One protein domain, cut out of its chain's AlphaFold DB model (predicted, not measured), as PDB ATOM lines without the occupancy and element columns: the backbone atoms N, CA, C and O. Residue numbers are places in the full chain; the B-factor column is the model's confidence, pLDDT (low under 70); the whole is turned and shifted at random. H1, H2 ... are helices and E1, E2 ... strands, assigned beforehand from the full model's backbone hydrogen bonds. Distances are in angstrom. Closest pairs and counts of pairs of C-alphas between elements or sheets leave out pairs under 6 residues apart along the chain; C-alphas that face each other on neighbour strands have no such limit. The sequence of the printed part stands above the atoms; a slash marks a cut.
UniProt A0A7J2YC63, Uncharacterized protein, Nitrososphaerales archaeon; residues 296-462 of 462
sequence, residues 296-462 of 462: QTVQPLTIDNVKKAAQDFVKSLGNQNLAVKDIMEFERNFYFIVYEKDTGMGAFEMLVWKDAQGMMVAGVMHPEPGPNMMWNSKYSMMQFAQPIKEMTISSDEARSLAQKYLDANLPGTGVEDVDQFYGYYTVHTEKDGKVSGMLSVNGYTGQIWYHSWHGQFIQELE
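Overview. This is residues 296 to 462 of the 462 residues of an uncharacterized protein of Nitrososphaerales archaeon (UniProt A0A7J2YC63). Two strongly twisted antiparallel sheets sit partly face to face as a sandwich, and a long helix covers the far side of each, in the sequence H1, first sheet, second sheet, H3. The short helix H2 sits at the seam between the sheets, and a long unnamed stretch, residues 375 to 394, leads from it round to H3. The printed part has 167 residues in the order H1 E1 E2 E3 E4 H2 H3 E5 E6 E7 E8 E9, with sheets E4 E3 E2 E1 E9 and E5 E6 E7 E8. The class is mixed, helices and strands; the whole is compact, with a radius of gyration of the C-alphas of 15.4 A and spans of 40 by 38 by 29 A.

Along the chain. H1, residues 303 to 316, begins at C-alpha (20.315, -9.394, 1.316) and is 19.6 A long. E1 is 322 to 330, 23.7 A; E2 is 333 to 340, 23.2 A; E3 is 346 to 353, 20.6 A; E4 is 365 to 367. H2 is 371 to 374, and H3 is 395 to 409, 20.9 A. E5 is 414 to 421, 20.5 A, and bends by 53 degrees at 417. E6 is 424 to 431, 22.9 A; E7 is 434 to 442, 24.2 A, and bends by 57 degrees at 437. E8 is 448 to 451, and E9 is 457 to 461, ending at C-alpha (14.510, -9.726, -4.061).

Arrangement. E1 E2 E3 E4 form a meander, each strand the antiparallel neighbour of the one before, and so do E5 E6 E7 E8. N 328 and O 335 of the hairpin E1 and E2 are 2.8 A apart, within hydrogen-bond range; so are N 334 and O 352 of E2 and E3, 2.8 A, N 351 and O 366 of E3 and E4, 2.7 A, and N 327 and O 461 of E1 and E9, 2.9 A. In the other sheet N 416 and O 428, N 427 and O 439, and N 440 and O 449 are 2.9, 2.7 and 2.8 A apart. The sheets make a sandwich, two sheets face to face, with the facing parts 10.4 A centre to centre and strands at 44 degrees. H1 is on the first sheet at a height of 8.3 A, two layers, slantwise to the strands at 37 degrees to E2 on the local plane; its closest C-alphas to E1 are those of Gln 311 and Val 324, 6.4 A. H3 is on the second sheet, also two layers; the closest C-alphas to E5 are those of Gln 403 and Val 415, 5.9 A. H2 only grazes both sheets. H1 and H3 are apart. Every O i to N i+4 pair is within hydrogen-bond range in H1 and H3; H2 is too short for one.

Size, cuts and confidence. The two farthest C-alphas, of Gly 318 and Pro 411, are 43.8 A apart. The printed part has no cut and ends at the chain's last residue, 462. The links E3 to E4 and H2 to H3 are long. Mean pLDDT of the printed part is 87.3; residues 296 to 297, 356 to 361 and 381 to 387 are under 70.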
ATOM      1  N   GLN A 296      33.986 -16.370  -1.792       54.78
ATOM      2  CA  GLN A 296      33.691 -15.003  -1.382       54.78
ATOM      3  C   GLN A 296      32.935 -15.058  -0.058       54.78
ATOM      4  O   GLN A 296      31.787 -15.498  -0.003       54.78
ATOM      5  N   THR A 297      33.591 -14.605   1.004       69.00
ATOM      6  CA  THR A 297      32.931 -14.354   2.279       69.00
ATOM      7  C   THR A 297      32.173 -13.032   2.184       69.00
ATOM      8  O   THR A 297      32.778 -11.965   2.068       69.00
ATOM      9  N   VAL A 298      30.845 -13.091   2.234       76.31
ATOM     10  CA  VAL A 298      29.960 -11.926   2.218       76.31
ATOM     11  C   VAL A 298      29.883 -11.338   3.622       76.31
ATOM     12  O   VAL A 298      29.434 -12.001   4.553       76.31
ATOM     13  N   GLN A 299      30.321 -10.090   3.785       76.69
ATOM     14  CA  GLN A 299      30.155  -9.319   5.018       76.69
ATOM     15  C   GLN A 299      29.925  -7.830   4.690       76.69
ATOM     16  O   GLN A 299      30.633  -7.294   3.836       76.69
ATOM     17  N   PRO A 300      28.997  -7.136   5.378       85.94
ATOM     18  CA  PRO A 300      28.033  -7.684   6.336       85.94
ATOM     19  C   PRO A 300      26.966  -8.556   5.655       85.94
ATOM     20  O   PRO A 300      26.672  -8.380   4.472       85.94
ATOM     21  N   LEU A 301      26.388  -9.490   6.410       88.31
ATOM     22  CA  LEU A 301      25.366 -10.426   5.935       88.31
ATOM     23  C   LEU A 301      23.998  -9.753   5.802       88.31
ATOM     24  O   LEU A 301      23.150  -9.853   6.683       88.31
ATOM     25  N   THR A 302      23.808  -9.056   4.687       93.88
ATOM     26  CA  THR A 302      22.539  -8.442   4.287       93.88
ATOM     27  C   THR A 302      22.135  -8.939   2.905       93.88
ATOM     28  O   THR A 302      23.002  -9.280   2.094       93.88
ATOM     29  N   ILE A 303      20.832  -8.940   2.613       94.94
ATOM     30  CA  ILE A 303      20.315  -9.394   1.316       94.94
ATOM     31  C   ILE A 303      20.914  -8.601   0.138       94.94
ATOM     32  O   ILE A 303      21.284  -9.193  -0.871       94.94
ATOM     33  N   ASP A 304      21.145  -7.293   0.299       95.81
ATOM     34  CA  ASP A 304      21.773  -6.445  -0.726       95.81
ATOM     35  C   ASP A 304      23.228  -6.837  -1.013       95.81
ATOM     36  O   ASP A 304      23.669  -6.873  -2.167       95.81
ATOM     37  N   ASN A 305      23.992  -7.160   0.033       93.69
ATOM     38  CA  ASN A 305      25.376  -7.592  -0.133       93.69
ATOM     39  C   ASN A 305      25.452  -8.989  -0.745       93.69
ATOM     40  O   ASN A 305      26.334  -9.235  -1.567       93.69
ATOM     41  N   VAL A 306      24.515  -9.875  -0.399       93.94
ATOM     42  CA  VAL A 306      24.387 -11.189  -1.040       93.94
ATOM     43  C   VAL A 306      24.009 -11.030  -2.509       93.94
ATOM     44  O   VAL A 306      24.654 -11.648  -3.349       93.94
ATOM     45  N   LYS A 307      23.073 -10.136  -2.854       95.50
ATOM     46  CA  LYS A 307      22.729  -9.816  -4.249       95.50
ATOM     47  C   LYS A 307      23.950  -9.374  -5.040       95.50
ATOM     48  O   LYS A 307      24.228  -9.915  -6.111       95.50
ATOM     49  N   LYS A 308      24.718  -8.427  -4.499       94.25
ATOM     50  CA  LYS A 308      25.946  -7.958  -5.143       94.25
ATOM     51  C   LYS A 308      26.971  -9.088  -5.297       94.25
ATOM     52  O   LYS A 308      27.536  -9.244  -6.377       94.25
ATOM     53  N   ALA A 309      27.193  -9.879  -4.249       90.56
ATOM     54  CA  ALA A 309      28.146 -10.984  -4.271       90.56
ATOM     55  C   ALA A 309      27.741 -12.084  -5.263       90.56
ATOM     56  O   ALA A 309      28.580 -12.539  -6.032       90.56
ATOM     57  N   ALA A 310      26.459 -12.446  -5.325       92.00
ATOM     58  CA  ALA A 310      25.930 -13.411  -6.285       92.00
ATOM     59  C   ALA A 310      26.120 -12.926  -7.732       92.00
ATOM     60  O   ALA A 310      26.572 -13.679  -8.595       92.00
ATOM     61  N   GLN A 311      25.847 -11.646  -8.006       93.44
ATOM     62  CA  GLN A 311      26.074 -11.052  -9.327       93.44
ATOM     63  C   GLN A 311      27.558 -11.026  -9.705       93.44
ATOM     64  O   GLN A 311      27.911 -11.318 -10.848       93.44
ATOM     65  N   ASP A 312      28.432 -10.668  -8.765       88.69
ATOM     66  CA  ASP A 312      29.880 -10.659  -8.979       88.69
ATOM     67  C   ASP A 312      30.416 -12.089  -9.181       88.69
ATOM     68  O   ASP A 312      31.233 -12.319 -10.076       88.69
ATOM     69  N   PHE A 313      29.886 -13.064  -8.438       85.31
ATOM     70  CA  PHE A 313      30.163 -14.488  -8.613       85.31
ATOM     71  C   PHE A 313      29.764 -14.971 -10.010       85.31
ATOM     72  O   PHE A 313      30.618 -15.489 -10.728       85.31
ATOM     73  N   VAL A 314      28.527 -14.734 -10.455       89.12
ATOM     74  CA  VAL A 314      28.071 -15.157 -11.790       89.12
ATOM     75  C   VAL A 314      28.896 -14.506 -12.902       89.12
ATOM     76  O   VAL A 314      29.302 -15.192 -13.839       89.12
ATOM     77  N   LYS A 315      29.237 -13.215 -12.781       87.25
ATOM     78  CA  LYS A 315      30.151 -12.551 -13.729       87.25
ATOM     79  C   LYS A 315      31.521 -13.232 -13.776       87.25
ATOM     80  O   LYS A 315      32.092 -13.370 -14.856       87.25
ATOM     81  N   SER A 316      32.041 -13.668 -12.627       81.56
ATOM     82  CA  SER A 316      33.346 -14.336 -12.536       81.56
ATOM     83  C   SER A 316      33.386 -15.698 -13.234       81.56
ATOM     84  O   SER A 316      34.460 -16.137 -13.642       81.56
ATOM     85  N   LEU A 317      32.228 -16.338 -13.451       80.38
ATOM     86  CA  LEU A 317      32.132 -17.596 -14.196       80.38
ATOM     87  C   LEU A 317      32.442 -17.426 -15.689       80.38
ATOM     88  O   LEU A 317      32.647 -18.422 -16.378       80.38
ATOM     89  N   GLY A 318      32.441 -16.194 -16.215       83.69
ATOM     90  CA  GLY A 318      32.731 -15.913 -17.625       83.69
ATOM     91  C   GLY A 318      31.654 -16.389 -18.610       83.69
ATOM     92  O   GLY A 318      31.784 -16.162 -19.812       83.69
ATOM     93  N   ASN A 319      30.573 -17.006 -18.125       85.50
ATOM     94  CA  ASN A 319      29.449 -17.425 -18.948       85.50
ATOM     95  C   ASN A 319      28.398 -16.313 -19.024       85.50
ATOM     96  O   ASN A 319      27.639 -16.078 -18.085       85.50
ATOM     97  N   GLN A 320      28.324 -15.660 -20.183       92.12
ATOM     98  CA  GLN A 320      27.377 -14.576 -20.426       92.12
ATOM     99  C   GLN A 320      25.918 -15.029 -20.468       92.12
ATOM    100  O   GLN A 320      25.052 -14.161 -20.443       92.12
ATOM    101  N   ASN A 321      25.626 -16.328 -20.553       93.81
ATOM    102  CA  ASN A 321      24.264 -16.850 -20.509       93.81
ATOM    103  C   ASN A 321      23.716 -16.966 -19.078       93.81
ATOM    104  O   ASN A 321      22.517 -17.136 -18.916       93.81
ATOM    105  N   LEU A 322      24.551 -16.845 -18.042       95.12
ATOM    106  CA  LEU A 322      24.107 -16.979 -16.655       95.12
ATOM    107  C   LEU A 322      23.706 -15.632 -16.041       95.12
ATOM    108  O   LEU A 322      24.339 -14.602 -16.289       95.12
ATOM    109  N   ALA A 323      22.662 -15.653 -15.217       96.25
ATOM    110  CA  ALA A 323      22.201 -14.529 -14.406       96.25
ATOM    111  C   ALA A 323      21.653 -15.025 -13.055       96.25
ATOM    112  O   ALA A 323      21.475 -16.223 -12.865       96.25
ATOM    113  N   VAL A 324      21.429 -14.106 -12.113       96.56
ATOM    114  CA  VAL A 324      20.871 -14.398 -10.778       96.56
ATOM    115  C   VAL A 324      19.405 -13.975 -10.744       96.56
ATOM    116  O   VAL A 324      19.089 -12.930 -11.316       96.56
ATOM    117  N   LYS A 325      18.553 -14.755 -10.076       95.62
ATOM    118  CA  LYS A 325      17.161 -14.419  -9.744       95.62
ATOM    119  C   LYS A 325      16.779 -14.978  -8.369       95.62
ATOM    120  O   LYS A 325      17.524 -15.797  -7.821       95.62
ATOM    121  N   ASP A 326      15.641 -14.531  -7.851       93.19
ATOM    122  CA  ASP A 326      14.958 -15.082  -6.672       93.19
ATOM    123  C   ASP A 326      15.881 -15.185  -5.450       93.19
ATOM    124  O   ASP A 326      16.146 -16.256  -4.903       93.19
ATOM    125  N   ILE A 327      16.440 -14.041  -5.046       96.44
ATOM    126  CA  ILE A 327      17.308 -13.962  -3.873       96.44
ATOM    127  C   ILE A 327      16.418 -13.875  -2.643       96.44
ATOM    128  O   ILE A 327      15.786 -12.853  -2.400       96.44
ATOM    129  N   MET A 328      16.411 -14.924  -1.835       96.19
ATOM    130  CA  MET A 328      15.579 -15.011  -0.644       96.19
ATOM    131  C   MET A 328      16.425 -14.992   0.615       96.19
ATOM    132  O   MET A 328      17.483 -15.613   0.705       96.19
ATOM    133  N   GLU A 329      15.941 -14.289   1.624       96.00
ATOM    134  CA  GLU A 329      16.493 -14.311   2.961       96.00
ATOM    135  C   GLU A 329      15.608 -15.163   3.863       96.00
ATOM    136  O   GLU A 329      14.431 -14.873   4.078       96.00
ATOM    137  N   PHE A 330      16.221 -16.177   4.461       93.88
ATOM    138  CA  PHE A 330      15.632 -16.991   5.504       93.88
ATOM    139  C   PHE A 330      16.361 -16.781   6.829       93.88
ATOM    140  O   PHE A 330      17.431 -16.174   6.904       93.88
ATOM    141  N   GLU A 331      15.790 -17.304   7.904       90.62
ATOM    142  CA  GLU A 331      16.336 -17.266   9.257       90.62
ATOM    143  C   GLU A 331      17.788 -17.755   9.310       90.62
ATOM    144  O   GLU A 331      18.613 -17.145   9.989       90.62
ATOM    145  N   ARG A 332      18.118 -18.819   8.566       88.19
ATOM    146  CA  ARG A 332      19.417 -19.504   8.667       88.19
ATOM    147  C   ARG A 332      20.368 -19.214   7.515       88.19
ATOM    148  O   ARG A 332      21.582 -19.316   7.681       88.19
ATOM    149  N   ASN A 333      19.849 -18.863   6.347       91.94
ATOM    150  CA  ASN A 333      20.661 -18.624   5.161       91.94
ATOM    151  C   ASN A 333      19.987 -17.639   4.206       91.94
ATOM    152  O   ASN A 333      18.803 -17.341   4.320       91.94
ATOM    153  N   PHE A 334      20.777 -17.131   3.273       95.38
ATOM    154  CA  PHE A 334      20.273 -16.557   2.039       95.38
ATOM    155  C   PHE A 334      20.317 -17.629   0.960       95.38
ATOM    156  O   PHE A 334      21.265 -18.411   0.924       95.38
ATOM    157  N   TYR A 335      19.325 -17.638   0.088       96.06
ATOM    158  CA  TYR A 335      19.202 -18.517  -1.064       96.06
ATOM    159  C   TYR A 335      19.166 -17.666  -2.331       96.06
ATOM    160  O   TYR A 335      18.682 -16.537  -2.293       96.06
ATOM    161  N   PHE A 336      19.694 -18.178  -3.439       96.56
ATOM    162  CA  PHE A 336      19.478 -17.581  -4.753       96.56
ATOM    163  C   PHE A 336      19.620 -18.608  -5.871       96.56
ATOM    164  O   PHE A 336      20.397 -19.566  -5.767       96.56
ATOM    165  N   ILE A 337      18.936 -18.343  -6.981       96.75
ATOM    166  CA  ILE A 337      19.016 -19.145  -8.197       96.75
ATOM    167  C   ILE A 337      19.985 -18.486  -9.171       96.75
ATOM    168  O   ILE A 337      19.909 -17.287  -9.449       96.75
ATOM    169  N   VAL A 338      20.875 -19.285  -9.756       96.19
ATOM    170  CA  VAL A 338      21.548 -18.927 -11.005       96.19
ATOM    171  C   VAL A 338      20.816 -19.620 -12.143       96.19
ATOM    172  O   VAL A 338      20.632 -20.832 -12.098       96.19
ATOM    173  N   TYR A 339      20.406 -18.873 -13.165       97.25
ATOM    174  CA  TYR A 339      19.620 -19.376 -14.293       97.25
ATOM    175  C   TYR A 339      20.272 -19.047 -15.639       97.25
ATOM    176  O   TYR A 339      21.110 -18.148 -15.743       97.25
ATOM    177  N   GLU A 340      19.884 -19.788 -16.673       96.56
ATOM    178  CA  GLU A 340      20.246 -19.521 -18.062       96.56
ATOM    179  C   GLU A 340      19.249 -18.564 -18.720       96.56
ATOM    180  O   GLU A 340      18.050 -18.826 -18.762       96.56
ATOM    181  N   LYS A 341      19.738 -17.458 -19.280       97.00
ATOM    182  CA  LYS A 341      18.894 -16.411 -19.871       97.00
ATOM    183  C   LYS A 341      18.163 -16.852 -21.135       97.00
ATOM    184  O   LYS A 341      17.082 -16.345 -21.406       97.00
ATOM    185  N   ASP A 342      18.765 -17.727 -21.931       96.69
ATOM    186  CA  ASP A 342      18.191 -18.199 -23.194       96.69
ATOM    187  C   ASP A 342      17.035 -19.192 -23.007       96.69
ATOM    188  O   ASP A 342      16.103 -19.198 -23.810       96.69
ATOM    189  N   THR A 343      17.075 -20.005 -21.952       94.88
ATOM    190  CA  THR A 343      16.050 -21.016 -21.656       94.88
ATOM    191  C   THR A 343      15.118 -20.623 -20.514       94.88
ATOM    192  O   THR A 343      14.030 -21.179 -20.406       94.88
ATOM    193  N   GLY A 344      15.539 -19.703 -19.643       94.75
ATOM    194  CA  GLY A 344      14.862 -19.395 -18.383       94.75
ATOM    195  C   GLY A 344      15.021 -20.478 -17.310       94.75
ATOM    196  O   GLY A 344      14.532 -20.295 -16.199       94.75
ATOM    197  N   MET A 345      15.702 -21.593 -17.608       95.38
ATOM    198  CA  MET A 345      15.877 -22.694 -16.660       95.38
ATOM    199  C   MET A 345      16.939 -22.364 -15.614       95.38
ATOM    200  O   MET A 345      17.985 -21.785 -15.916       95.38
ATOM    201  N   GLY A 346      16.695 -22.809 -14.386       96.06
ATOM    202  CA  GLY A 346      17.675 -22.807 -13.318       96.06
ATOM    203  C   GLY A 346      18.902 -23.637 -13.703       96.06
ATOM    204  O   GLY A 346      18.811 -24.817 -14.054       96.06
ATOM    205  N   ALA A 347      20.068 -23.003 -13.650       94.06
ATOM    206  CA  ALA A 347      21.353 -23.657 -13.820       94.06
ATOM    207  C   ALA A 347      21.732 -24.384 -12.529       94.06
ATOM    208  O   ALA A 347      21.994 -25.582 -12.568       94.06
ATOM    209  N   PHE A 348      21.736 -23.686 -11.393       92.88
ATOM    210  CA  PHE A 348      22.029 -24.251 -10.072       92.88
ATOM    211  C   PHE A 348      21.596 -23.290  -8.956       92.88
ATOM    212  O   PHE A 348      21.389 -22.097  -9.184       92.88
ATOM    213  N   GLU A 349      21.503 -23.822  -7.743       94.00
ATOM    214  CA  GLU A 349      21.070 -23.109  -6.535       94.00
ATOM    215  C   GLU A 349      22.228 -22.909  -5.562       94.00
ATOM    216  O   GLU A 349      23.124 -23.755  -5.442       94.00
ATOM    217  N   MET A 350      22.213 -21.785  -4.849       91.31
ATOM    218  CA  MET A 350      23.278 -21.400  -3.932       91.31
ATOM    219  C   MET A 350      22.718 -20.905  -2.601       91.31
ATOM    220  O   MET A 350      21.705 -20.214  -2.551       91.31
ATOM    221  N   LEU A 351      23.446 -21.202  -1.524       91.06
ATOM    222  CA  LEU A 351      23.177 -20.762  -0.163       91.06
ATOM    223  C   LEU A 351      24.330 -19.920   0.386       91.06
ATOM    224  O   LEU A 351      25.499 -20.229   0.159       91.06
ATOM    225  N   VAL A 352      24.004 -18.908   1.190       90.38
ATOM    226  CA  VAL A 352      24.942 -18.180   2.056       90.38
ATOM    227  C   VAL A 352      24.477 -18.319   3.496       90.38
ATOM    228  O   VAL A 352      23.471 -17.733   3.889       90.38
ATOM    229  N   TRP A 353      25.201 -19.090   4.304       83.62
ATOM    230  CA  TRP A 353      24.823 -19.321   5.700       83.62
ATOM    231  C   TRP A 353      25.025 -18.079   6.563       83.62
ATOM    232  O   TRP A 353      26.027 -17.376   6.424       83.62
ATOM    233  N   LYS A 354      24.080 -17.806   7.465       85.44
ATOM    234  CA  LYS A 354      24.159 -16.655   8.377       85.44
ATOM    235  C   LYS A 354      25.007 -16.934   9.611       85.44
ATOM    236  O   LYS A 354      25.654 -16.035  10.142       85.44
ATOM    237  N   ASP A 355      25.021 -18.183  10.041       74.62
ATOM    238  CA  ASP A 355      25.768 -18.696  11.175       74.62
ATOM    239  C   ASP A 355      26.637 -19.889  10.757       74.62
ATOM    240  O   ASP A 355      26.488 -20.477   9.686       74.62
ATOM    241  N   ALA A 356      27.610 -20.221  11.604       59.16
ATOM    242  CA  ALA A 356      28.421 -21.406  11.387       59.16
ATOM    243  C   ALA A 356      27.634 -22.648  11.828       59.16
ATOM    244  O   ALA A 356      27.372 -22.830  13.018       59.16
ATOM    245  N   GLN A 357      27.282 -23.517  10.882       50.38
ATOM    246  CA  GLN A 357      26.543 -24.754  11.143       50.38
ATOM    247  C   GLN A 357      27.398 -25.963  10.754       50.38
ATOM    248  O   GLN A 357      27.497 -26.356   9.591       50.38
ATOM    249  N   GLY A 358      28.056 -26.570  11.745       52.44
ATOM    250  CA  GLY A 358      29.004 -27.660  11.503       52.44
ATOM    251  C   GLY A 358      30.203 -27.196  10.667       52.44
ATOM    252  O   GLY A 358      31.012 -26.411  11.147       52.44
ATOM    253  N   MET A 359      30.318 -27.701   9.434       43.44
ATOM    254  CA  MET A 359      31.393 -27.354   8.485       43.44
ATOM    255  C   MET A 359      31.056 -26.142   7.595       43.44
ATOM    256  O   MET A 359      31.900 -25.722   6.806       43.44
ATOM    257  N   MET A 360      29.838 -25.599   7.687       54.06
ATOM    258  CA  MET A 360      29.419 -24.422   6.924       54.06
ATOM    259  C   MET A 360      29.909 -23.153   7.618       54.06
ATOM    260  O   MET A 360      29.687 -22.976   8.817       54.06
ATOM    261  N   VAL A 361      30.582 -22.280   6.871       62.41
ATOM    262  CA  VAL A 361      31.143 -21.029   7.394       62.41
ATOM    263  C   VAL A 361      30.180 -19.888   7.093       62.41
ATOM    264  O   VAL A 361      29.720 -19.733   5.962       62.41
ATOM    265  N   ALA A 362      29.899 -19.065   8.105       72.19
ATOM    266  CA  ALA A 362      29.044 -17.896   7.945       72.19
ATOM    267  C   ALA A 362      29.564 -16.976   6.827       72.19
ATOM    268  O   ALA A 362      30.739 -16.601   6.791       72.19
ATOM    269  N   GLY A 363      28.668 -16.602   5.921       70.94
ATOM    270  CA  GLY A 363      28.935 -15.730   4.786       70.94
ATOM    271  C   GLY A 363      29.612 -16.373   3.590       70.94
ATOM    272  O   GLY A 363      29.886 -15.667   2.628       70.94
ATOM    273  N   VAL A 364      29.852 -17.681   3.598       72.81
ATOM    274  CA  VAL A 364      30.374 -18.382   2.423       72.81
ATOM    275  C   VAL A 364      29.236 -18.837   1.514       72.81
ATOM    276  O   VAL A 364      28.258 -19.415   1.986       72.81
ATOM    277  N   MET A 365      29.390 -18.598   0.207       78.50
ATOM    278  CA  MET A 365      28.529 -19.164  -0.832       78.50
ATOM    279  C   MET A 365      28.818 -20.658  -1.036       78.50
ATOM    280  O   MET A 365      29.948 -21.046  -1.329       78.50
ATOM    281  N   HIS A 366      27.780 -21.483  -0.940       76.62
ATOM    282  CA  HIS A 366      27.820 -22.928  -1.150       76.62
ATOM    283  C   HIS A 366      26.713 -23.360  -2.113       76.62
ATOM    284  O   HIS A 366      25.634 -22.777  -2.057       76.62
ATOM    285  N   PRO A 367      26.911 -24.393  -2.949       83.81
ATOM    286  CA  PRO A 367      25.796 -25.024  -3.639       83.81
ATOM    287  C   PRO A 367      24.767 -25.524  -2.634       83.81
ATOM    288  O   PRO A 367      25.131 -26.052  -1.577       83.81
ATOM    289  N   GLU A 368      23.491 -25.400  -2.975       83.94
ATOM    290  CA  GLU A 368      22.442 -25.979  -2.151       83.94
ATOM    291  C   GLU A 368      22.603 -27.508  -2.042       83.94
ATOM    292  O   GLU A 368      22.816 -28.184  -3.057       83.94
ATOM    293  N   PRO A 369      22.554 -28.085  -0.827       78.00
ATOM    294  CA  PRO A 369      22.647 -29.526  -0.649       78.00
ATOM    295  C   PRO A 369      21.446 -30.271  -1.246       78.00
ATOM    296  O   PRO A 369      20.305 -29.833  -1.174       78.00
ATOM    297  N   GLY A 370      21.690 -31.486  -1.742       81.88
ATOM    298  CA  GLY A 370      20.625 -32.375  -2.216       81.88
ATOM    299  C   GLY A 370      20.374 -32.233  -3.722       81.88
ATOM    300  O   GLY A 370      21.318 -32.480  -4.471       81.88
ATOM    301  N   PRO A 371      19.155 -31.912  -4.195       86.88
ATOM    302  CA  PRO A 371      18.763 -31.937  -5.614       86.88
ATOM    303  C   PRO A 371      19.724 -31.215  -6.566       86.88
ATOM    304  O   PRO A 371      20.164 -31.806  -7.551       86.88
ATOM    305  N   ASN A 372      20.156 -30.007  -6.213       87.94
ATOM    306  CA  ASN A 372      21.145 -29.243  -6.972       87.94
ATOM    307  C   ASN A 372      22.479 -29.987  -7.182       87.94
ATOM    308  O   ASN A 372      23.105 -29.893  -8.232       87.94
ATOM    309  N   MET A 373      22.895 -30.804  -6.215       78.94
ATOM    310  CA  MET A 373      24.128 -31.593  -6.300       78.94
ATOM    311  C   MET A 373      23.892 -33.012  -6.833       78.94
ATOM    312  O   MET A 373      24.784 -33.582  -7.455       78.94
ATOM    313  N   MET A 374      22.713 -33.594  -6.604       78.88
ATOM    314  CA  MET A 374      22.424 -35.017  -6.831       78.88
ATOM    315  C   MET A 374      21.584 -35.291  -8.081       78.88
ATOM    316  O   MET A 374      21.715 -36.357  -8.682       78.88
ATOM    317  N   TRP A 375      20.688 -34.374  -8.439       87.06
ATOM    318  CA  TRP A 375      19.720 -34.521  -9.531       87.06
ATOM    319  C   TRP A 375      19.994 -33.578 -10.703       87.06
ATOM    320  O   TRP A 375      19.456 -33.801 -11.787       87.06
ATOM    321  N   ASN A 376      20.846 -32.566 -10.515       89.75
ATOM    322  CA  ASN A 376      21.216 -31.636 -11.572       89.75
ATOM    323  C   ASN A 376      22.057 -32.312 -12.668       89.75
ATOM    324  O   ASN A 376      23.263 -32.495 -12.548       89.75
ATOM    325  N   SER A 377      21.423 -32.661 -13.775       86.00
ATOM    326  CA  SER A 377      22.048 -33.384 -14.884       86.00
ATOM    327  C   SER A 377      23.062 -32.566 -15.695       86.00
ATOM    328  O   SER A 377      23.893 -33.165 -16.374       86.00
ATOM    329  N   LYS A 378      23.027 -31.224 -15.628       86.94
ATOM    330  CA  LYS A 378      23.910 -30.345 -16.421       86.94
ATOM    331  C   LYS A 378      25.014 -29.685 -15.593       86.94
ATOM    332  O   LYS A 378      26.134 -29.562 -16.082       86.94
ATOM    333  N   TYR A 379      24.710 -29.274 -14.362       82.50
ATOM    334  CA  TYR A 379      25.605 -28.491 -13.500       82.50
ATOM    335  C   TYR A 379      25.991 -29.195 -12.189       82.50
ATOM    336  O   TYR A 379      26.650 -28.580 -11.350       82.50
ATOM    337  N   SER A 380      25.618 -30.469 -11.983       71.81
ATOM    338  CA  SER A 380      26.036 -31.211 -10.783       71.81
ATOM    339  C   SER A 380      27.558 -31.307 -10.671       71.81
ATOM    340  O   SER A 380      28.273 -31.582 -11.632       71.81
ATOM    341  N   MET A 381      28.036 -31.156  -9.437       57.84
ATOM    342  CA  MET A 381      29.437 -31.337  -9.040       57.84
ATOM    343  C   MET A 381      29.803 -32.792  -8.729       57.84
ATOM    344  O   MET A 381      30.981 -33.116  -8.598       57.84
ATOM    345  N   MET A 382      28.800 -33.649  -8.508       48.94
ATOM    346  CA  MET A 382      28.983 -35.041  -8.080       48.94
ATOM    347  C   MET A 382      28.818 -36.036  -9.228       48.94
ATOM    348  O   MET A 382      29.344 -37.146  -9.156       48.94
ATOM    349  N   GLN A 383      28.098 -35.659 -10.283       49.06
ATOM    350  CA  GLN A 383      27.961 -36.467 -11.485       49.06
ATOM    351  C   GLN A 383      28.924 -35.964 -12.560       49.06
ATOM    352  O   GLN A 383      28.870 -34.808 -12.967       49.06
ATOM    353  N   PHE A 384      29.773 -36.857 -13.078       44.44
ATOM    354  CA  PHE A 384      30.336 -36.661 -14.413       44.44
ATOM    355  C   PHE A 384      29.162 -36.448 -15.371       44.44
ATOM    356  O   PHE A 384      28.271 -37.304 -15.400       44.44
ATOM    357  N   ALA A 385      29.162 -35.308 -16.074       47.94
ATOM    358  CA  ALA A 385      28.079 -34.822 -16.929       47.94
ATOM    359  C   ALA A 385      27.328 -35.977 -17.606       47.94
ATOM    360  O   ALA A 385      27.843 -36.627 -18.520       47.94
ATOM    361  N   GLN A 386      26.129 -36.272 -17.102       50.00
ATOM    362  CA  GLN A 386      25.237 -37.230 -17.738       50.00
ATOM    363  C   GLN A 386      24.640 -36.568 -18.983       50.00
ATOM    364  O   GLN A 386      24.521 -35.340 -19.031       50.00
ATOM    365  N   PRO A 387      24.263 -37.341 -20.013       59.50
ATOM    366  CA  PRO A 387      23.531 -36.776 -21.135       59.50
ATOM    367  C   PRO A 387      22.272 -36.075 -20.616       59.50
ATOM    368  O   PRO A 387      21.472 -36.682 -19.899       59.50
ATOM    369  N   ILE A 388      22.116 -34.798 -20.976       74.12
ATOM    370  CA  ILE A 388      20.918 -34.017 -20.662       74.12
ATOM    371  C   ILE A 388      19.735 -34.762 -21.273       74.12
ATOM    372  O   ILE A 388      19.650 -34.918 -22.493       74.12
ATOM    373  N   LYS A 389      18.851 -35.259 -20.412       77.88
ATOM    374  CA  LYS A 389      17.657 -35.988 -20.811       77.88
ATOM    375  C   LYS A 389      16.442 -35.099 -20.593       77.88
ATOM    376  O   LYS A 389      16.377 -34.339 -19.631       77.88
ATOM    377  N   GLU A 390      15.479 -35.207 -21.496       87.69
ATOM    378  CA  GLU A 390      14.181 -34.574 -21.312       87.69
ATOM    379  C   GLU A 390      13.486 -35.168 -20.079       87.69
ATOM    380  O   GLU A 390      13.454 -36.392 -19.891       87.69
ATOM    381  N   MET A 391      12.987 -34.290 -19.209       93.31
ATOM    382  CA  MET A 391      12.278 -34.687 -17.996       93.31
ATOM    383  C   MET A 391      10.935 -35.310 -18.366       93.31
ATOM    384  O   MET A 391      10.229 -34.817 -19.242       93.31
ATOM    385  N   THR A 392      10.595 -36.421 -17.714       95.56
ATOM    386  CA  THR A 392       9.338 -37.139 -17.975       95.56
ATOM    387  C   THR A 392       8.174 -36.592 -17.162       95.56
ATOM    388  O   THR A 392       7.030 -36.853 -17.511       95.56
ATOM    389  N   ILE A 393       8.471 -35.862 -16.089       95.62
ATOM    390  CA  ILE A 393       7.504 -35.137 -15.267       95.62
ATOM    391  C   ILE A 393       7.448 -33.698 -15.777       95.62
ATOM    392  O   ILE A 393       8.498 -33.085 -15.959       95.62
ATOM    393  N   SER A 394       6.247 -33.168 -16.011       97.44
ATOM    394  CA  SER A 394       6.047 -31.761 -16.393       97.44
ATOM    395  C   SER A 394       6.033 -30.835 -15.170       97.44
ATOM    396  O   SER A 394       5.868 -31.292 -14.040       97.44
ATOM    397  N   SER A 395       6.135 -29.517 -15.379       96.25
ATOM    398  CA  SER A 395       6.043 -28.537 -14.280       96.25
ATOM    399  C   SER A 395       4.692 -28.606 -13.543       96.25
ATOM    400  O   SER A 395       4.652 -28.615 -12.312       96.25
ATOM    401  N   ASP A 396       3.581 -28.771 -14.269       97.81
ATOM    402  CA  ASP A 396       2.242 -28.913 -13.672       97.81
ATOM    403  C   ASP A 396       2.090 -30.218 -12.876       97.81
ATOM    404  O   ASP A 396       1.438 -30.263 -11.824       97.81
ATOM    405  N   GLU A 397       2.711 -31.300 -13.353       97.94
ATOM    406  CA  GLU A 397       2.743 -32.567 -12.631       97.94
ATOM    407  C   GLU A 397       3.619 -32.458 -11.376       97.94
ATOM    408  O   GLU A 397       3.201 -32.899 -10.304       97.94
ATOM    409  N   ALA A 398       4.774 -31.792 -11.457       98.12
ATOM    410  CA  ALA A 398       5.624 -31.506 -10.306       98.12
ATOM    411  C   ALA A 398       4.896 -30.658  -9.251       98.12
ATOM    412  O   ALA A 398       4.923 -31.010  -8.071       98.12
ATOM    413  N   ARG A 399       4.161 -29.612  -9.666       98.44
ATOM    414  CA  ARG A 399       3.274 -28.825  -8.787       98.44
ATOM    415  C   ARG A 399       2.254 -29.717  -8.085       98.44
ATOM    416  O   ARG A 399       2.075 -29.625  -6.873       98.44
ATOM    417  N   SER A 400       1.608 -30.609  -8.831       98.25
ATOM    418  CA  SER A 400       0.594 -31.522  -8.289       98.25
ATOM    419  C   SER A 400       1.188 -32.519  -7.286       98.25
ATOM    420  O   SER A 400       0.596 -32.784  -6.238       98.25
ATOM    421  N   LEU A 401       2.377 -33.058  -7.575       96.19
ATOM    422  CA  LEU A 401       3.116 -33.949  -6.678       96.19
ATOM    423  C   LEU A 401       3.550 -33.230  -5.396       96.19
ATOM    424  O   LEU A 401       3.396 -33.781  -4.303       96.19
ATOM    425  N   ALA A 402       4.042 -31.997  -5.525       97.44
ATOM    426  CA  ALA A 402       4.398 -31.140  -4.404       97.44
ATOM    427  C   ALA A 402       3.180 -30.844  -3.520       97.44
ATOM    428  O   ALA A 402       3.232 -31.109  -2.321       97.44
ATOM    429  N   GLN A 403       2.058 -30.405  -4.102       97.81
ATOM    430  CA  GLN A 403       0.836 -30.119  -3.344       97.81
ATOM    431  C   GLN A 403       0.338 -31.359  -2.600       97.81
ATOM    432  O   GLN A 403       0.057 -31.296  -1.407       97.81
ATOM    433  N   LYS A 404       0.327 -32.525  -3.257       96.69
ATOM    434  CA  LYS A 404      -0.054 -33.790  -2.618       96.69
ATOM    435  C   LYS A 404       0.839 -34.136  -1.422       96.69
ATOM    436  O   LYS A 404       0.358 -34.686  -0.430       96.69
ATOM    437  N   TYR A 405       2.138 -33.857  -1.513       92.56
ATOM    438  CA  TYR A 405       3.053 -34.035  -0.389       92.56
ATOM    439  C   TYR A 405       2.745 -33.051   0.746       92.56
ATOM    440  O   TYR A 405       2.707 -33.469   1.905       92.56
ATOM    441  N   LEU A 406       2.499 -31.779   0.429       95.06
ATOM    442  CA  LEU A 406       2.166 -30.748   1.413       95.06
ATOM    443  C   LEU A 406       0.857 -31.067   2.141       95.06
ATOM    444  O   LEU A 406       0.848 -31.089   3.365       95.06
ATOM    445  N   ASP A 407      -0.200 -31.456   1.428       94.44
ATOM    446  CA  ASP A 407      -1.488 -31.828   2.031       94.44
ATOM    447  C   ASP A 407      -1.348 -32.962   3.061       94.44
ATOM    448  O   ASP A 407      -2.029 -32.978   4.088       94.44
ATOM    449  N   ALA A 408      -0.448 -33.915   2.797       90.06
ATOM    450  CA  ALA A 408      -0.228 -35.075   3.654       90.06
ATOM    451  C   ALA A 408       0.718 -34.810   4.839       90.06
ATOM    452  O   ALA A 408       0.583 -35.463   5.873       90.06
ATOM    453  N   ASN A 409       1.691 -33.902   4.693       86.44
ATOM    454  CA  ASN A 409       2.792 -33.744   5.656       86.44
ATOM    455  C   ASN A 409       2.820 -32.374   6.344       86.44
ATOM    456  O   ASN A 409       3.319 -32.265   7.462       86.44
ATOM    457  N   LEU A 410       2.290 -31.338   5.693       88.25
ATOM    458  CA  LEU A 410       2.256 -29.947   6.149       88.25
ATOM    459  C   LEU A 410       0.880 -29.312   5.843       88.25
ATOM    460  O   LEU A 410       0.786 -28.418   5.001       88.25
ATOM    461  N   PRO A 411      -0.210 -29.753   6.508       89.94
ATOM    462  CA  PRO A 411      -1.548 -29.248   6.222       89.94
ATOM    463  C   PRO A 411      -1.651 -27.722   6.341       89.94
ATOM    464  O   PRO A 411      -1.181 -27.115   7.314       89.94
ATOM    465  N   GLY A 412      -2.313 -27.113   5.357       90.50
ATOM    466  CA  GLY A 412      -2.463 -25.661   5.255       90.50
ATOM    467  C   GLY A 412      -1.283 -24.945   4.590       90.50
ATOM    468  O   GLY A 412      -1.250 -23.721   4.628       90.50
ATOM    469  N   THR A 413      -0.333 -25.682   4.009       94.50
ATOM    470  CA  THR A 413       0.720 -25.143   3.138       94.50
ATOM    471  C   THR A 413       0.375 -25.430   1.669       94.50
ATOM    472  O   THR A 413      -0.025 -26.545   1.325       94.50
ATOM    473  N   GLY A 414       0.504 -24.421   0.810       96.25
ATOM    474  CA  GLY A 414       0.258 -24.484  -0.630       96.25
ATOM    475  C   GLY A 414       1.543 -24.442  -1.453       96.25
ATOM    476  O   GLY A 414       2.623 -24.169  -0.930       96.25
ATOM    477  N   VAL A 415       1.427 -24.726  -2.749       97.06
ATOM    478  CA  VAL A 415       2.490 -24.485  -3.733       97.06
ATOM    479  C   VAL A 415       2.345 -23.090  -4.334       97.06
ATOM    480  O   VAL A 415       1.303 -22.780  -4.907       97.06
ATOM    481  N   GLU A 416       3.419 -22.311  -4.291       93.62
ATOM    482  CA  GLU A 416       3.497 -20.966  -4.858       93.62
ATOM    483  C   GLU A 416       4.107 -21.026  -6.264       93.62
ATOM    484  O   GLU A 416       3.372 -21.193  -7.245       93.62
ATOM    485  N   ASP A 417       5.436 -21.032  -6.360       93.31
ATOM    486  CA  ASP A 417       6.187 -21.071  -7.614       93.31
ATOM    487  C   ASP A 417       6.909 -22.398  -7.839       93.31
ATOM    488  O   ASP A 417       7.191 -23.152  -6.907       93.31
ATOM    489  N   VAL A 418       7.167 -22.701  -9.115       96.88
ATOM    490  CA  VAL A 418       7.864 -23.915  -9.552       96.88
ATOM    491  C   VAL A 418       8.954 -23.533 -10.541       96.88
ATOM    492  O   VAL A 418       8.685 -23.250 -11.710       96.88
ATOM    493  N   ASP A 419      10.190 -23.586 -10.072       97.19
ATOM    494  CA  ASP A 419      11.383 -23.346 -10.860       97.19
ATOM    495  C   ASP A 419      11.906 -24.636 -11.471       97.19
ATOM    496  O   ASP A 419      12.152 -25.636 -10.795       97.19
ATOM    497  N   GLN A 420      12.095 -24.610 -12.786       97.50
ATOM    498  CA  GLN A 420      12.611 -25.746 -13.530       97.50
ATOM    499  C   GLN A 420      14.136 -25.715 -13.596       97.50
ATOM    500  O   GLN A 420      14.721 -24.766 -14.116       97.50
ATOM    501  N   PHE A 421      14.763 -26.810 -13.174       96.19
ATOM    502  CA  PHE A 421      16.193 -27.068 -13.303       96.19
ATOM    503  C   PHE A 421      16.441 -28.286 -14.195       96.19
ATOM    504  O   PHE A 421      15.540 -29.034 -14.583       96.19
ATOM    505  N   TYR A 422      17.707 -28.523 -14.523       94.00
ATOM    506  CA  TYR A 422      18.112 -29.673 -15.320       94.00
ATOM    507  C   TYR A 422      18.001 -30.984 -14.530       94.00
ATOM    508  O   TYR A 422      18.978 -31.442 -13.953       94.00
ATOM    509  N   GLY A 423      16.842 -31.643 -14.563       92.94
ATOM    510  CA  GLY A 423      16.607 -32.959 -13.945       92.94
ATOM    511  C   GLY A 423      15.758 -32.927 -12.671       92.94
ATOM    512  O   GLY A 423      15.464 -33.982 -12.101       92.94
ATOM    513  N   TYR A 424      15.341 -31.741 -12.229       96.00
ATOM    514  CA  TYR A 424      14.454 -31.551 -11.087       96.00
ATOM    515  C   TYR A 424      13.745 -30.193 -11.148       96.00
ATOM    516  O   TYR A 424      14.080 -29.336 -11.962       96.00
ATOM    517  N   TYR A 425      12.767 -30.019 -10.271       98.38
ATOM    518  CA  TYR A 425      12.068 -28.764 -10.019       98.38
ATOM    519  C   TYR A 425      12.316 -28.340  -8.578       98.38
ATOM    520  O   TYR A 425      12.314 -29.215  -7.712       98.38
ATOM    521  N   THR A 426      12.464 -27.047  -8.310       97.88
ATOM    522  CA  THR A 426      12.346 -26.488  -6.956       97.88
ATOM    523  C   THR A 426      11.021 -25.758  -6.847       97.88
ATOM    524  O   THR A 426      10.574 -25.101  -7.779       97.88
ATOM    525  N   VAL A 427      10.339 -25.969  -5.732       97.81
ATOM    526  CA  VAL A 427       8.970 -25.544  -5.491       97.81
ATOM    527  C   VAL A 427       8.953 -24.699  -4.232       97.81
ATOM    528  O   VAL A 427       9.240 -25.204  -3.140       97.81
ATOM    529  N   HIS A 428       8.591 -23.430  -4.382       95.19
ATOM    530  CA  HIS A 428       8.323 -22.553  -3.254       95.19
ATOM    531  C   HIS A 428       6.975 -22.932  -2.645       95.19
ATOM    532  O   HIS A 428       6.007 -23.264  -3.336       95.19
ATOM    533  N   THR A 429       6.933 -22.950  -1.320       94.62
ATOM    534  CA  THR A 429       5.747 -23.348  -0.566       94.62
ATOM    535  C   THR A 429       5.229 -22.148   0.191       94.62
ATOM    536  O   THR A 429       6.006 -21.477   0.867       94.62
ATOM    537  N   GLU A 430       3.929 -21.906   0.158       94.94
ATOM    538  CA  GLU A 430       3.310 -20.766   0.822       94.94
ATOM    539  C   GLU A 430       2.426 -21.192   1.990       94.94
ATOM    540  O   GLU A 430       1.795 -22.251   1.989       94.94
ATOM    541  N   LYS A 431       2.339 -20.333   2.998       91.25
ATOM    542  CA  LYS A 431       1.352 -20.444   4.065       91.25
ATOM    543  C   LYS A 431       0.829 -19.059   4.396       91.25
ATOM    544  O   LYS A 431       1.609 -18.138   4.615       91.25
ATOM    545  N   ASP A 432      -0.493 -18.920   4.407       88.50
ATOM    546  CA  ASP A 432      -1.174 -17.638   4.622       88.50
ATOM    547  C   ASP A 432      -0.713 -16.533   3.637       88.50
ATOM    548  O   ASP A 432      -0.589 -15.364   4.009       88.50
ATOM    549  N   GLY A 433      -0.451 -16.916   2.378       85.50
ATOM    550  CA  GLY A 433      -0.034 -16.014   1.294       85.50
ATOM    551  C   GLY A 433       1.395 -15.479   1.421       85.50
ATOM    552  O   GLY A 433       1.671 -14.367   0.977       85.50
ATOM    553  N   LYS A 434       2.278 -16.215   2.106       85.69
ATOM    554  CA  LYS A 434       3.709 -15.907   2.230       85.69
ATOM    555  C   LYS A 434       4.539 -17.161   2.017       85.69
ATOM    556  O   LYS A 434       4.174 -18.210   2.555       85.69
ATOM    557  N   VAL A 435       5.696 -17.018   1.370       91.00
ATOM    558  CA  VAL A 435       6.732 -18.057   1.320       91.00
ATOM    559  C   VAL A 435       6.984 -18.595   2.736       91.00
ATOM    560  O   VAL A 435       7.191 -17.853   3.698       91.00
ATOM    561  N   SER A 436       6.934 -19.912   2.873       88.19
ATOM    562  CA  SER A 436       7.023 -20.656   4.134       88.19
ATOM    563  C   SER A 436       8.133 -21.712   4.132       88.19
ATOM    564  O   SER A 436       8.501 -22.224   5.189       88.19
ATOM    565  N   GLY A 437       8.698 -22.007   2.961       90.62
ATOM    566  CA  GLY A 437       9.765 -22.983   2.771       90.62
ATOM    567  C   GLY A 437       9.856 -23.438   1.320       90.62
ATOM    568  O   GLY A 437       9.193 -22.876   0.447       90.62
ATOM    569  N   MET A 438      10.638 -24.488   1.081       95.50
ATOM    570  CA  MET A 438      10.867 -25.039  -0.252       95.50
ATOM    571  C   MET A 438      10.923 -26.568  -0.230       95.50
ATOM    572  O   MET A 438      11.188 -27.210   0.796       95.50
ATOM    573  N   LEU A 439      10.665 -27.171  -1.382       94.19
ATOM    574  CA  LEU A 439      10.961 -28.571  -1.652       94.19
ATOM    575  C   LEU A 439      11.369 -28.729  -3.111       94.19
ATOM    576  O   LEU A 439      11.036 -27.891  -3.936       94.19
ATOM    577  N   SER A 440      12.013 -29.835  -3.459       96.38
ATOM    578  CA  SER A 440      12.254 -30.188  -4.855       96.38
ATOM    579  C   SER A 440      11.512 -31.450  -5.266       96.38
ATOM    580  O   SER A 440      11.249 -32.335  -4.449       96.38
ATOM    581  N   VAL A 441      11.233 -31.561  -6.561       96.75
ATOM    582  CA  VAL A 441      10.638 -32.736  -7.201       96.75
ATOM    583  C   VAL A 441      11.596 -33.258  -8.264       96.75
ATOM    584  O   VAL A 441      12.012 -32.514  -9.148       96.75
ATOM    585  N   ASN A 442      11.960 -34.537  -8.211       94.56
ATOM    586  CA  ASN A 442      12.791 -35.151  -9.242       94.56
ATOM    587  C   ASN A 442      12.032 -35.203 -10.580       94.56
ATOM    588  O   ASN A 442      10.941 -35.773 -10.652       94.56
ATOM    589  N   GLY A 443      12.635 -34.679 -11.648       95.19
ATOM    590  CA  GLY A 443      11.992 -34.536 -12.957       95.19
ATOM    591  C   GLY A 443      11.788 -35.839 -13.734       95.19
ATOM    592  O   GLY A 443      11.172 -35.839 -14.798       95.19
ATOM    593  N   TYR A 444      12.296 -36.963 -13.226       89.88
ATOM    594  CA  TYR A 444      12.149 -38.276 -13.853       89.88
ATOM    595  C   TYR A 444      11.276 -39.226 -13.034       89.88
ATOM    596  O   TYR A 444      10.545 -40.037 -13.596       89.88
ATOM    597  N   THR A 445      11.370 -39.157 -11.705       89.25
ATOM    598  CA  THR A 445      10.714 -40.117 -10.802       89.25
ATOM    599  C   THR A 445       9.573 -39.517  -9.987       89.25
ATOM    600  O   THR A 445       8.832 -40.271  -9.359       89.25
ATOM    601  N   GLY A 446       9.448 -38.187  -9.941       88.19
ATOM    602  CA  GLY A 446       8.499 -37.501  -9.065       88.19
ATOM    603  C   GLY A 446       8.869 -37.556  -7.577       88.19
ATOM    604  O   GLY A 446       8.053 -37.210  -6.725       88.19
ATOM    605  N   GLN A 447      10.080 -38.015  -7.236       85.12
ATOM    606  CA  GLN A 447      10.542 -38.086  -5.851       85.12
ATOM    607  C   GLN A 447      10.606 -36.688  -5.221       85.12
ATOM    608  O   GLN A 447      11.207 -35.782  -5.790       85.12
ATOM    609  N   ILE A 448      10.044 -36.542  -4.019       88.19
ATOM    610  CA  ILE A 448      10.041 -35.285  -3.262       88.19
ATOM    611  C   ILE A 448      11.261 -35.196  -2.340       88.19
ATOM    612  O   ILE A 448      11.582 -36.153  -1.631       88.19
ATOM    613  N   TRP A 449      11.894 -34.024  -2.304       86.75
ATOM    614  CA  TRP A 449      12.949 -33.663  -1.362       86.75
ATOM    615  C   TRP A 449      12.579 -32.374  -0.624       86.75
ATOM    616  O   TRP A 449      12.683 -31.292  -1.180       86.75
ATOM    617  N   TYR A 450      12.169 -32.471   0.640       86.75
ATOM    618  CA  TYR A 450      11.830 -31.293   1.448       86.75
ATOM    619  C   TYR A 450      13.081 -30.572   1.977       86.75
ATOM    620  O   TYR A 450      13.997 -31.225   2.489       86.75
ATOM    621  N   HIS A 451      13.114 -29.239   1.891       87.75
ATOM    622  CA  HIS A 451      14.256 -28.422   2.311       87.75
ATOM    623  C   HIS A 451      14.081 -27.942   3.755       87.75
ATOM    624  O   HIS A 451      13.464 -26.919   4.041       87.75
ATOM    625  N   SER A 452      14.638 -28.679   4.715       79.94
ATOM    626  CA  SER A 452      14.475 -28.359   6.143       79.94
ATOM    627  C   SER A 452      15.493 -27.352   6.693       79.94
ATOM    628  O   SER A 452      15.532 -27.123   7.903       79.94
ATOM    629  N   TRP A 453      16.382 -26.815   5.855       82.88
ATOM    630  CA  TRP A 453      17.565 -26.072   6.300       82.88
ATOM    631  C   TRP A 453      17.426 -24.547   6.313       82.88
ATOM    632  O   TRP A 453      18.240 -23.892   6.961       82.88
ATOM    633  N   HIS A 454      16.421 -23.974   5.653       87.38
ATOM    634  CA  HIS A 454      16.256 -22.518   5.544       87.38
ATOM    635  C   HIS A 454      15.794 -21.845   6.848       87.38
ATOM    636  O   HIS A 454      16.301 -20.786   7.220       87.38
ATOM    637  N   GLY A 455      14.890 -22.489   7.593       87.06
ATOM    638  CA  GLY A 455      14.189 -21.850   8.713       87.06
ATOM    639  C   GLY A 455      13.050 -20.952   8.220       87.06
ATOM    640  O   GLY A 455      12.483 -21.211   7.163       87.06
ATOM    641  N   GLN A 456      12.679 -19.932   8.996       89.69
ATOM    642  CA  GLN A 456      11.590 -19.014   8.623       89.69
ATOM    643  C   GLN A 456      11.975 -18.082   7.465       89.69
ATOM    644  O   GLN A 456      13.099 -17.589   7.425       89.69
ATOM    645  N   PHE A 457      11.042 -17.797   6.558       93.44
ATOM    646  CA  PHE A 457      11.218 -16.777   5.519       93.44
ATOM    647  C   PHE A 457      11.225 -15.362   6.117       93.44
ATOM    648  O   PHE A 457      10.496 -15.085   7.074       93.44
ATOM    649  N   ILE A 458      12.050 -14.470   5.562       94.69
ATOM    650  CA  ILE A 458      12.190 -13.080   6.015       94.69
ATOM    651  C   ILE A 458      11.804 -12.099   4.904       94.69
ATOM    652  O   ILE A 458      10.944 -11.250   5.132       94.69
ATOM    653  N   GLN A 459      12.448 -12.182   3.739       94.81
ATOM    654  CA  GLN A 459      12.216 -11.284   2.600       94.81
ATOM    655  C   GLN A 459      12.801 -11.863   1.306       94.81
ATOM    656  O   GLN A 459      13.613 -12.785   1.356       94.81
ATOM    657  N   GLU A 460      12.449 -11.275   0.166       94.00
ATOM    658  CA  GLU A 460      12.964 -11.652  -1.152       94.00
ATOM    659  C   GLU A 460      13.299 -10.429  -2.011       94.00
ATOM    660  O   GLU A 460      12.759  -9.337  -1.815       94.00
ATOM    661  N   LEU A 461      14.207 -10.630  -2.963       93.62
ATOM    662  CA  LEU A 461      14.510  -9.726  -4.061       93.62
ATOM    663  C   LEU A 461      14.508 -10.525  -5.363       93.62
ATOM    664  O   LEU A 461      15.340 -11.421  -5.532       93.62
ATOM    665  N   GLU A 462      13.657 -10.124  -6.299       84.12
ATOM    666  CA  GLU A 462      13.698 -10.617  -7.681       84.12
ATOM    667  C   GLU A 462      14.948 -10.126  -8.449       84.12
ATOM    668  O   GLU A 462      15.471  -8.992  -8.203       84.12
TER     669      GLU A 462